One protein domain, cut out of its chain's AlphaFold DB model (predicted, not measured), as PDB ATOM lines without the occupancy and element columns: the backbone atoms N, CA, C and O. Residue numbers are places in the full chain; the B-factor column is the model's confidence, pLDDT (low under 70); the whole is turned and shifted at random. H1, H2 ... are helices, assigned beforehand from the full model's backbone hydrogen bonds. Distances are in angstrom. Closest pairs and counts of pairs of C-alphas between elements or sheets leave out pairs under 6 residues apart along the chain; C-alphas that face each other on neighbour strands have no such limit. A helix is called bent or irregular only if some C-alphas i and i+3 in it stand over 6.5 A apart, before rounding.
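AT A GLANCE: This is residues 2 to 78 of the 78 residues of an uncharacterized protein of Flavobacteriaceae bacterium (UniProt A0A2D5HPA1). Two long helices, H1 and H4, run side by side in opposite directions as a narrow V, close together near the first and last printed residues and open toward the other end. Beyond that open end, the short helices H2 and H3 make a small, loosely built head. The printed part has 77 residues, with four named helices in the order H1, H2, H3, H4 and no named strand; the class is all helix. The whole is loose, with a radius of gyration of the C-alphas of 15.2 A, and its outline is a rod spanning 51 by 20 by 18 A.

HOW THE PARTS SIT: H1, residues 2 to 24, touches H4, residues 49 to 77, with Ile 7 and Gly 70 as the closest C-alphas, 4.3 A apart. They run opposite ways at a shallow tilt of 34 degrees, only just short of steep. H2, residues 30 to 39, and H3, residues 41 to 46, only just touch, and only at the corner, with 3 pairs of C-alphas within 8 A; the closest are those of Val 37 and Tyr 43, 5.6 A apart. Their tilt is steep, 46 degrees, opposite ways. H2 is close to but not clearly touching H4: the closest C-alphas, of Trp 30 and Leu 55, are 7.0 A apart. H1 and H3 are apart. In H1 and H2 every O i to N i+4 pair is within hydrogen-bond range, in H4 23 of 25, and in H3 0 of 2, beside 2 of 3 O i to N i+3 pairs.

IN THESE COORDINATES: H1 begins at C-alpha 2 (31.687, -27.162, -68.943) and is 33.5 A long. H2 is 14.4 A long. H3, 10.8 A long, is irregular: C-alphas 41 and 44 are 7.1 A apart. H4, 41.3 A long, ends at C-alpha 77 (30.028, -37.379, -64.036); it is neither bent nor irregular, but only just, with C-alphas 56 and 59 6.4 A apart.

THE WHOLE: The C-alphas farthest apart, of Asn 42 and Phe 78, are 50.9 A apart. The printed part has no cut, and its three links are tight. Residues 37 to 42, of which 37 to 39 belong to H2, stand free. Mean pLDDT of the printed part is 95.9, and no printed residue is under 70.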
ATOM      1  N   THR A   2      32.702 -26.574 -69.849       94.44
ATOM      2  CA  THR A   2      31.687 -27.162 -68.943       94.44
ATOM      3  C   THR A   2      32.188 -27.386 -67.510       94.44
ATOM      4  O   THR A   2      31.499 -27.012 -66.566       94.44
ATOM      5  N   ARG A   3      33.426 -27.876 -67.335       96.88
ATOM      6  CA  ARG A   3      34.077 -28.003 -66.013       96.88
ATOM      7  C   ARG A   3      34.053 -26.708 -65.202       96.88
ATOM      8  O   ARG A   3      33.674 -26.714 -64.038       96.88
ATOM      9  N   LEU A   4      34.465 -25.600 -65.821       97.00
ATOM     10  CA  LEU A   4      34.534 -24.300 -65.153       97.00
ATOM     11  C   LEU A   4      33.138 -23.760 -64.833       97.00
ATOM     12  O   LEU A   4      32.968 -23.149 -63.786       97.00
ATOM     13  N   TYR A   5      32.142 -24.040 -65.679       97.44
ATOM     14  CA  TYR A   5      30.745 -23.698 -65.400       97.44
ATOM     15  C   TYR A   5      30.214 -24.412 -64.154       97.44
ATOM     16  O   TYR A   5      29.651 -23.759 -63.281       97.44
ATOM     17  N   VAL A   6      30.438 -25.726 -64.033       97.25
ATOM     18  CA  VAL A   6      30.026 -26.493 -62.843       97.25
ATOM     19  C   VAL A   6      30.726 -25.952 -61.597       97.25
ATOM     20  O   VAL A   6      30.065 -25.628 -60.616       97.25
ATOM     21  N   ILE A   7      32.048 -25.771 -61.653       98.38
ATOM     22  CA  ILE A   7      32.822 -25.192 -60.545       98.38
ATOM     23  C   ILE A   7      32.284 -23.806 -60.163       98.38
ATOM     24  O   ILE A   7      32.054 -23.549 -58.986       98.38
ATOM     25  N   GLY A   8      32.038 -22.931 -61.140       98.12
ATOM     26  CA  GLY A   8      31.518 -21.584 -60.910       98.12
ATOM     27  C   GLY A   8      30.145 -21.580 -60.239       98.12
ATOM     28  O   GLY A   8      29.943 -20.836 -59.283       98.12
ATOM     29  N   ILE A   9      29.225 -22.449 -60.671       98.19
ATOM     30  CA  ILE A   9      27.908 -22.607 -60.032       98.19
ATOM     31  C   ILE A   9      28.068 -23.072 -58.581       98.19
ATOM     32  O   ILE A   9      27.415 -22.535 -57.688       98.19
ATOM     33  N   LEU A  10      28.959 -24.030 -58.317       98.38
ATOM     34  CA  LEU A  10      29.192 -24.513 -56.956       98.38
ATOM     35  C   LEU A  10      29.818 -23.433 -56.063       98.38
ATOM     36  O   LEU A  10      29.400 -23.292 -54.916       98.38
ATOM     37  N   ILE A  11      30.760 -22.637 -56.578       98.50
ATOM     38  CA  ILE A  11      31.311 -21.472 -55.867       98.50
ATOM     39  C   ILE A  11      30.207 -20.456 -55.563       98.50
ATOM     40  O   ILE A  11      30.151 -19.955 -54.443       98.50
ATOM     41  N   LEU A  12      29.313 -20.171 -56.516       98.31
ATOM     42  CA  LEU A  12      28.192 -19.249 -56.313       98.31
ATOM     43  C   LEU A  12      27.272 -19.727 -55.180       98.31
ATOM     44  O   LEU A  12      26.949 -18.953 -54.281       98.31
ATOM     45  N   LEU A  13      26.897 -21.009 -55.185       98.31
ATOM     46  CA  LEU A  13      26.103 -21.605 -54.108       98.31
ATOM     47  C   LEU A  13      26.843 -21.545 -52.763       98.31
ATOM     48  O   LEU A  13      26.250 -21.179 -51.748       98.31
ATOM     49  N   GLY A  14      28.146 -21.836 -52.762       98.06
ATOM     50  CA  GLY A  14      29.010 -21.701 -51.590       98.06
ATOM     51  C   GLY A  14      29.047 -20.280 -51.029       98.06
ATOM     52  O   GLY A  14      28.907 -20.094 -49.824       98.06
ATOM     53  N   ALA A  15      29.162 -19.272 -51.895       97.75
ATOM     54  CA  ALA A  15      29.160 -17.864 -51.513       97.75
ATOM     55  C   ALA A  15      27.822 -17.437 -50.889       97.75
ATOM     56  O   ALA A  15      27.810 -16.725 -49.885       97.75
ATOM     57  N   ILE A  16      26.692 -17.894 -51.439       98.00
ATOM     58  CA  ILE A  16      25.362 -17.627 -50.868       98.00
ATOM     59  C   ILE A  16      25.263 -18.230 -49.461       98.00
ATOM     60  O   ILE A  16      24.882 -17.536 -48.519       98.00
ATOM     61  N   LEU A  17      25.662 -19.495 -49.293       97.69
ATOM     62  CA  LEU A  17      25.654 -20.162 -47.988       97.69
ATOM     63  C   LEU A  17      26.579 -19.471 -46.981       97.69
ATOM     64  O   LEU A  17      26.176 -19.244 -45.841       97.69
ATOM     65  N   ALA A  18      27.787 -19.089 -47.398       96.88
ATOM     66  CA  ALA A  18      28.729 -18.371 -46.551       96.88
ATOM     67  C   ALA A  18      28.150 -17.030 -46.074       96.88
ATOM     68  O   ALA A  18      28.239 -16.723 -44.890       96.88
ATOM     69  N   ASN A  19      27.481 -16.267 -46.943       96.62
ATOM     70  CA  ASN A  19      26.831 -15.015 -46.540       96.62
ATOM     71  C   ASN A  19      25.659 -15.238 -45.568       96.62
ATOM     72  O   ASN A  19      25.507 -14.479 -44.611       96.62
ATOM     73  N   ILE A  20      24.872 -16.307 -45.740       96.94
ATOM     74  CA  ILE A  20      23.821 -16.678 -44.776       96.94
ATOM     75  C   ILE A  20      24.433 -17.015 -43.407       96.94
ATOM     76  O   ILE A  20      23.915 -16.590 -42.374       96.94
ATOM     77  N   ILE A  21      25.536 -17.768 -43.383       96.25
ATOM     78  CA  ILE A  21      26.253 -18.107 -42.146       96.25
ATOM     79  C   ILE A  21      26.813 -16.843 -41.490       96.25
ATOM     80  O   ILE A  21      26.622 -16.656 -40.291       96.25
ATOM     81  N   ALA A  22      27.437 -15.955 -42.269       96.19
ATOM     82  CA  ALA A  22      27.951 -14.682 -41.777       96.19
ATOM     83  C   ALA A  22      26.846 -13.865 -41.095       96.19
ATOM     84  O   ALA A  22      27.010 -13.457 -39.948       96.19
ATOM     85  N   SER A  23      25.682 -13.735 -41.742       95.50
ATOM     86  CA  SER A  23      24.516 -13.045 -41.176       95.50
ATOM     87  C   SER A  23      24.062 -13.665 -39.849       95.50
ATOM     88  O   SER A  23      23.871 -12.948 -38.868       95.50
ATOM     89  N   LYS A  24      23.970 -15.000 -39.764       96.38
ATOM     90  CA  LYS A  24      23.586 -15.700 -38.524       96.38
ATOM     91  C   LYS A  24      24.601 -15.536 -37.392       96.38
ATOM     92  O   LYS A  24      24.215 -15.524 -36.227       96.38
ATOM     93  N   LEU A  25      25.884 -15.422 -37.724       95.88
ATOM     94  CA  LEU A  25      26.970 -15.219 -36.761       95.88
ATOM     95  C   LEU A  25      27.234 -13.734 -36.466       95.88
ATOM     96  O   LEU A  25      28.166 -13.415 -35.726       95.88
ATOM     97  N   ASN A  26      26.419 -12.826 -37.017       95.12
ATOM     98  CA  ASN A  26      26.625 -11.379 -36.970       95.12
ATOM     99  C   ASN A  26      28.020 -10.958 -37.465       95.12
ATOM    100  O   ASN A  26      28.591 -10.012 -36.928       95.12
ATOM    101  N   LEU A  27      28.594 -11.673 -38.435       96.62
ATOM    102  CA  LEU A  27      29.879 -11.357 -39.061       96.62
ATOM    103  C   LEU A  27      29.670 -10.452 -40.275       96.62
ATOM    104  O   LEU A  27      28.681 -10.587 -40.994       96.62
ATOM    105  N   LYS A  28      30.620  -9.551 -40.525       95.50
ATOM    106  CA  LYS A  28      30.580  -8.669 -41.700       95.50
ATOM    107  C   LYS A  28      30.919  -9.435 -42.981       95.50
ATOM    108  O   LYS A  28      31.870 -10.217 -43.012       95.50
ATOM    109  N   SER A  29      30.161  -9.189 -44.046       95.62
ATOM    110  CA  SER A  29      30.472  -9.633 -45.407       95.62
ATOM    111  C   SER A  29      31.368  -8.621 -46.135       95.62
ATOM    112  O   SER A  29      31.524  -7.477 -45.706       95.62
ATOM    113  N   TRP A  30      31.929  -9.017 -47.284       94.31
ATOM    114  CA  TRP A  30      32.641  -8.081 -48.163       94.31
ATOM    115  C   TRP A  30      31.744  -6.924 -48.615       94.31
ATOM    116  O   TRP A  30      32.205  -5.788 -48.687       94.31
ATOM    117  N   TYR A  31      30.460  -7.197 -48.864       93.38
ATOM    118  CA  TYR A  31      29.488  -6.173 -49.234       93.38
ATOM    119  C   TYR A  31      29.311  -5.131 -48.120       93.38
ATOM    120  O   TYR A  31      29.379  -3.935 -48.393       93.38
ATOM    121  N   ASP A  32      29.199  -5.574 -46.864       94.19
ATOM    122  CA  ASP A  32      29.064  -4.673 -45.711       94.19
ATOM    123  C   ASP A  32      30.300  -3.793 -45.504       94.19
ATOM    124  O   ASP A  32      30.183  -2.672 -45.006       94.19
ATOM    125  N   ILE A  33      31.493  -4.290 -45.852       93.31
ATOM    126  CA  ILE A  33      32.723  -3.490 -45.813       93.31
ATOM    127  C   ILE A  33      32.706  -2.425 -46.902       93.31
ATOM    128  O   ILE A  33      32.935  -1.257 -46.597       93.31
ATOM    129  N   PHE A  34      32.430  -2.801 -48.153       93.00
ATOM    130  CA  PHE A  34      32.416  -1.835 -49.252       93.00
ATOM    131  C   PHE A  34      31.365  -0.749 -49.037       93.00
ATOM    132  O   PHE A  34      31.670   0.428 -49.218       93.00
ATOM    133  N   LEU A  35      30.167  -1.135 -48.589       95.06
ATOM    134  CA  LEU A  35      29.103  -0.190 -48.283       95.06
ATOM    135  C   LEU A  35      29.505   0.735 -47.127       95.06
ATOM    136  O   LEU A  35      29.514   1.952 -47.296       95.06
ATOM    137  N   GLY A  36      29.939   0.183 -45.993       94.06
ATOM    138  CA  GLY A  36      30.281   0.993 -44.824       94.06
ATOM    139  C   GLY A  36      31.453   1.950 -45.059       94.06
ATOM    140  O   GLY A  36      31.402   3.099 -44.625       94.06
ATOM    141  N   VAL A  37      32.481   1.527 -45.804       92.88
ATOM    142  CA  VAL A  37      33.605   2.401 -46.187       92.88
ATOM    143  C   VAL A  37      33.169   3.478 -47.185       92.88
ATOM    144  O   VAL A  37      33.705   4.585 -47.147       92.88
ATOM    145  N   SER A  38      32.193   3.190 -48.056       94.06
ATOM    146  CA  SER A  38      31.635   4.194 -48.973       94.06
ATOM    147  C   SER A  38      30.798   5.260 -48.259       94.06
ATOM    148  O   SER A  38      30.767   6.405 -48.701       94.06
ATOM    149  N   GLU A  39      30.161   4.906 -47.139       93.88
ATOM    150  CA  GLU A  39      29.314   5.808 -46.350       93.88
ATOM    151  C   GLU A  39      30.104   6.613 -45.306       93.88
ATOM    152  O   GLU A  39      29.744   7.748 -44.993       93.88
ATOM    153  N   SER A  40      31.181   6.052 -44.744       92.31
ATOM    154  CA  SER A  40      31.981   6.717 -43.715       92.31
ATOM    155  C   SER A  40      33.423   6.219 -43.668       92.31
ATOM    156  O   SER A  40      33.697   5.031 -43.500       92.31
ATOM    157  N   SER A  41      34.374   7.155 -43.661       83.00
ATOM    158  CA  SER A  41      35.794   6.850 -43.454       83.00
ATOM    159  C   SER A  41      36.090   6.255 -42.068       83.00
ATOM    160  O   SER A  41      37.093   5.565 -41.905       83.00
ATOM    161  N   ASN A  42      35.222   6.473 -41.073       90.12
ATOM    162  CA  ASN A  42      35.385   5.935 -39.716       90.12
ATOM    163  C   ASN A  42      34.848   4.504 -39.553       90.12
ATOM    164  O   ASN A  42      35.002   3.917 -38.476       90.12
ATOM    165  N   TYR A  43      34.255   3.915 -40.596       91.06
ATOM    166  CA  TYR A  43      33.670   2.571 -40.542       91.06
ATOM    167  C   TYR A  43      34.684   1.483 -40.162       91.06
ATOM    168  O   TYR A  43      34.331   0.506 -39.503       91.06
ATOM    169  N   TRP A  44      35.970   1.689 -40.465       89.00
ATOM    170  CA  TRP A  44      37.058   0.794 -40.062       89.00
ATOM    171  C   TRP A  44      37.111   0.528 -38.553       89.00
ATOM    172  O   TRP A  44      37.470  -0.572 -38.147       89.00
ATOM    173  N   SER A  45      36.699   1.491 -37.720       90.12
ATOM    174  CA  SER A  45      36.665   1.318 -36.258       90.12
ATOM    175  C   SER A  45      35.581   0.343 -35.776       90.12
ATOM    176  O   SER A  45      35.632  -0.121 -34.641       90.12
ATOM    177  N   GLN A  46      34.614   0.006 -36.635       90.12
ATOM    178  CA  GLN A  46      33.513  -0.914 -36.340       90.12
ATOM    179  C   GLN A  46      33.811  -2.361 -36.763       90.12
ATOM    180  O   GLN A  46      33.026  -3.263 -36.464       90.12
ATOM    181  N   ILE A  47      34.923  -2.601 -37.468       93.44
ATOM    182  CA  ILE A  47      35.316  -3.932 -37.937       93.44
ATOM    183  C   ILE A  47      36.038  -4.658 -36.803       93.44
ATOM    184  O   ILE A  47      37.082  -4.214 -36.324       93.44
ATOM    185  N   ARG A  48      35.503  -5.804 -36.374       95.81
ATOM    186  CA  ARG A  48      36.141  -6.620 -35.336       95.81
ATOM    187  C   ARG A  48      37.190  -7.528 -35.969       95.81
ATOM    188  O   ARG A  48      37.077  -7.936 -37.122       95.81
ATOM    189  N   ILE A  49      38.165  -7.954 -35.169       95.38
ATOM    190  CA  ILE A  49      39.208  -8.901 -35.604       95.38
ATOM    191  C   ILE A  49      38.588 -10.189 -36.174       95.38
ATOM    192  O   ILE A  49      39.057 -10.709 -37.184       95.38
ATOM    193  N   ILE A  50      37.498 -10.674 -35.565       96.19
ATOM    194  CA  ILE A  50      36.796 -11.876 -36.032       96.19
ATOM    195  C   ILE A  50      36.164 -11.698 -37.421       96.19
ATOM    196  O   ILE A  50      36.139 -12.652 -38.191       96.19
ATOM    197  N   ASP A  51      35.729 -10.482 -37.772       96.00
ATOM    198  CA  ASP A  51      35.224 -10.169 -39.112       96.00
ATOM    199  C   ASP A  51      36.368 -10.250 -40.141       96.00
ATOM    200  O   ASP A  51      36.206 -10.815 -41.221       96.00
ATOM    201  N   GLY A  52      37.566  -9.783 -39.773       95.56
ATOM    202  CA  GLY A  52      38.771  -9.923 -40.595       95.56
ATOM    203  C   GLY A  52      39.190 -11.383 -40.814       95.56
ATOM    204  O   GLY A  52      39.442 -11.788 -41.950       95.56
ATOM    205  N   ILE A  53      39.215 -12.198 -39.751       97.06
ATOM    206  CA  ILE A  53      39.513 -13.642 -39.842       97.06
ATOM    207  C   ILE A  53      38.485 -14.343 -40.735       97.06
ATOM    208  O   ILE A  53      38.847 -15.160 -41.587       97.06
ATOM    209  N   TRP A  54      37.205 -14.008 -40.563       97.19
ATOM    210  CA  TRP A  54      36.134 -14.534 -41.395       97.19
ATOM    211  C   TRP A  54      36.372 -14.229 -42.877       97.19
ATOM    212  O   TRP A  54      36.349 -15.144 -43.694       97.19
ATOM    213  N   LEU A  55      36.671 -12.979 -43.228       96.31
ATOM    214  CA  LEU A  55      36.761 -12.539 -44.622       96.31
ATOM    215  C   LEU A  55      38.041 -12.952 -45.348       96.31
ATOM    216  O   LEU A  55      37.994 -13.193 -46.554       96.31
ATOM    217  N   ILE A  56      39.171 -13.018 -44.643       96.75
ATOM    218  CA  ILE A  56      40.481 -13.293 -45.255       96.75
ATOM    219  C   ILE A  56      40.817 -14.786 -45.214       96.75
ATOM    220  O   ILE A  56      41.510 -15.278 -46.101       96.75
ATOM    221  N   LEU A  57      40.322 -15.524 -44.215       97.44
ATOM    222  CA  LEU A  57      40.677 -16.929 -44.027       97.44
ATOM    223  C   LEU A  57      39.482 -17.852 -44.256       97.44
ATOM    224  O   LEU A  57      39.517 -18.690 -45.155       97.44
ATOM    225  N   ILE A  58      38.401 -17.692 -43.489       97.25
ATOM    226  CA  ILE A  58      37.291 -18.657 -43.527       97.25
ATOM    227  C   ILE A  58      36.508 -18.567 -44.843       97.25
ATOM    228  O   ILE A  58      36.159 -19.594 -45.428       97.25
ATOM    229  N   TYR A  59      36.269 -17.359 -45.350       96.62
ATOM    230  CA  TYR A  59      35.495 -17.138 -46.565       96.62
ATOM    231  C   TYR A  59      36.219 -17.682 -47.815       96.62
ATOM    232  O   TYR A  59      35.618 -18.500 -48.516       96.62
ATOM    233  N   PRO A  60      37.513 -17.382 -48.079       97.69
ATOM    234  CA  PRO A  60      38.237 -17.978 -49.204       97.69
ATOM    235  C   PRO A  60      38.384 -19.497 -49.098       97.69
ATOM    236  O   PRO A  60      38.246 -20.182 -50.109       97.69
ATOM    237  N   LEU A  61      38.597 -20.043 -47.892       98.19
ATOM    238  CA  LEU A  61      38.608 -21.496 -47.685       98.19
ATOM    239  C   LEU A  61      37.256 -22.129 -48.029       98.19
ATOM    240  O   LEU A  61      37.219 -23.159 -48.698       98.19
ATOM    241  N   SER A  62      36.149 -21.495 -47.634       97.44
ATOM    242  CA  SER A  62      34.799 -21.971 -47.957       97.44
ATOM    243  C   SER A  62      34.558 -21.990 -49.468       97.44
ATOM    244  O   SER A  62      34.087 -22.992 -50.003       97.44
ATOM    245  N   LEU A  63      34.952 -20.928 -50.183       98.06
ATOM    246  CA  LEU A  63      34.839 -20.880 -51.645       98.06
ATOM    247  C   LEU A  63      35.760 -21.895 -52.334       98.06
ATOM    248  O   LEU A  63      35.346 -22.554 -53.287       98.06
ATOM    249  N   GLY A  64      36.990 -22.055 -51.840       98.25
ATOM    250  CA  GLY A  64      37.931 -23.064 -52.324       98.25
ATOM    251  C   GLY A  64      37.392 -24.483 -52.144       98.25
ATOM    252  O   GLY A  64      37.505 -25.308 -53.050       98.25
ATOM    253  N   PHE A  65      36.722 -24.755 -51.023       98.31
ATOM    254  CA  PHE A  65      36.051 -26.028 -50.781       98.31
ATOM    255  C   PHE A  65      34.878 -26.256 -51.744       98.31
ATOM    256  O   PHE A  65      34.757 -27.338 -52.320       98.31
ATOM    257  N   SER A  66      34.060 -25.235 -52.008       98.31
ATOM    258  CA  SER A  66      33.016 -25.311 -53.038       98.31
ATOM    259  C   SER A  66      33.590 -25.570 -54.432       98.31
ATOM    260  O   SER A  66      33.040 -26.376 -55.184       98.31
ATOM    261  N   ALA A  67      34.724 -24.950 -54.766       98.44
ATOM    262  CA  ALA A  67      35.421 -25.194 -56.024       98.44
ATOM    263  C   ALA A  67      35.945 -26.635 -56.121       98.44
ATOM    264  O   ALA A  67      35.775 -27.287 -57.154       98.44
ATOM    265  N   TYR A  68      36.535 -27.146 -55.035       98.44
ATOM    266  CA  TYR A  68      36.986 -28.532 -54.923       98.44
ATOM    267  C   TYR A  68      35.828 -29.510 -55.141       98.44
ATOM    268  O   TYR A  68      35.925 -30.372 -56.013       98.44
ATOM    269  N   ILE A  69      34.699 -29.314 -54.446       98.25
ATOM    270  CA  ILE A  69      33.482 -30.117 -54.637       98.25
ATOM    271  C   ILE A  69      33.019 -30.061 -56.094       98.25
ATOM    272  O   ILE A  69      32.759 -31.107 -56.686       98.25
ATOM    273  N   GLY A  70      32.936 -28.869 -56.691       97.81
ATOM    274  CA  GLY A  70      32.524 -28.712 -58.085       97.81
ATOM    275  C   GLY A  70      33.425 -29.476 -59.056       97.81
ATOM    276  O   GLY A  70      32.930 -30.130 -59.974       97.81
ATOM    277  N   ASN A  71      34.739 -29.465 -58.823       98.19
ATOM    278  CA  ASN A  71      35.683 -30.232 -59.626       98.19
ATOM    279  C   ASN A  71      35.521 -31.747 -59.416       98.19
ATOM    280  O   ASN A  71      35.514 -32.495 -60.393       98.19
ATOM    281  N   THR A  72      35.342 -32.205 -58.173       98.12
ATOM    282  CA  THR A  72      35.099 -33.622 -57.862       98.12
ATOM    283  C   THR A  72      33.797 -34.129 -58.481       98.12
ATOM    284  O   THR A  72      33.772 -35.231 -59.020       98.12
ATOM    285  N   ILE A  73      32.719 -33.339 -58.434       97.31
ATOM    286  CA  ILE A  73      31.443 -33.678 -59.078       97.31
ATOM    287  C   ILE A  73      31.644 -33.815 -60.586       97.31
ATOM    288  O   ILE A  73      31.218 -34.810 -61.163       97.31
ATOM    289  N   TYR A  74      32.328 -32.854 -61.214       97.56
ATOM    290  CA  TYR A  74      32.583 -32.906 -62.651       97.56
ATOM    291  C   TYR A  74      33.346 -34.175 -63.053       97.56
ATOM    292  O   TYR A  74      32.896 -34.878 -63.945       97.56
ATOM    293  N   GLN A  75      34.437 -34.503 -62.349       97.44
ATOM    294  CA  GLN A  75      35.259 -35.696 -62.616       97.44
ATOM    295  C   GLN A  75      34.522 -37.027 -62.414       97.44
ATOM    296  O   GLN A  75      34.947 -38.048 -62.941       97.44
ATOM    297  N   LYS A  76      33.465 -37.053 -61.595       96.88
ATOM    298  CA  LYS A  76      32.657 -38.262 -61.374       96.88
ATOM    299  C   LYS A  76      31.558 -38.445 -62.418       96.88
ATOM    300  O   LYS A  76      31.063 -39.558 -62.562       96.88
ATOM    301  N   LEU A  77      31.136 -37.369 -63.078       94.62
ATOM    302  CA  LEU A  77      30.028 -37.379 -64.036       94.62
ATOM    303  C   LEU A  77      30.494 -37.430 -65.498       94.62
ATOM    304  O   LEU A  77      29.728 -37.891 -66.341       94.62
ATOM    305  N   PHE A  78      31.706 -36.951 -65.791       91.25
ATOM    306  CA  PHE A  78      32.290 -36.838 -67.131       91.25
ATOM    307  C   PHE A  78      33.749 -37.288 -67.124       91.25
ATOM    308  O   PHE A  78      34.173 -37.868 -68.146       91.25
TER     309      PHE A  78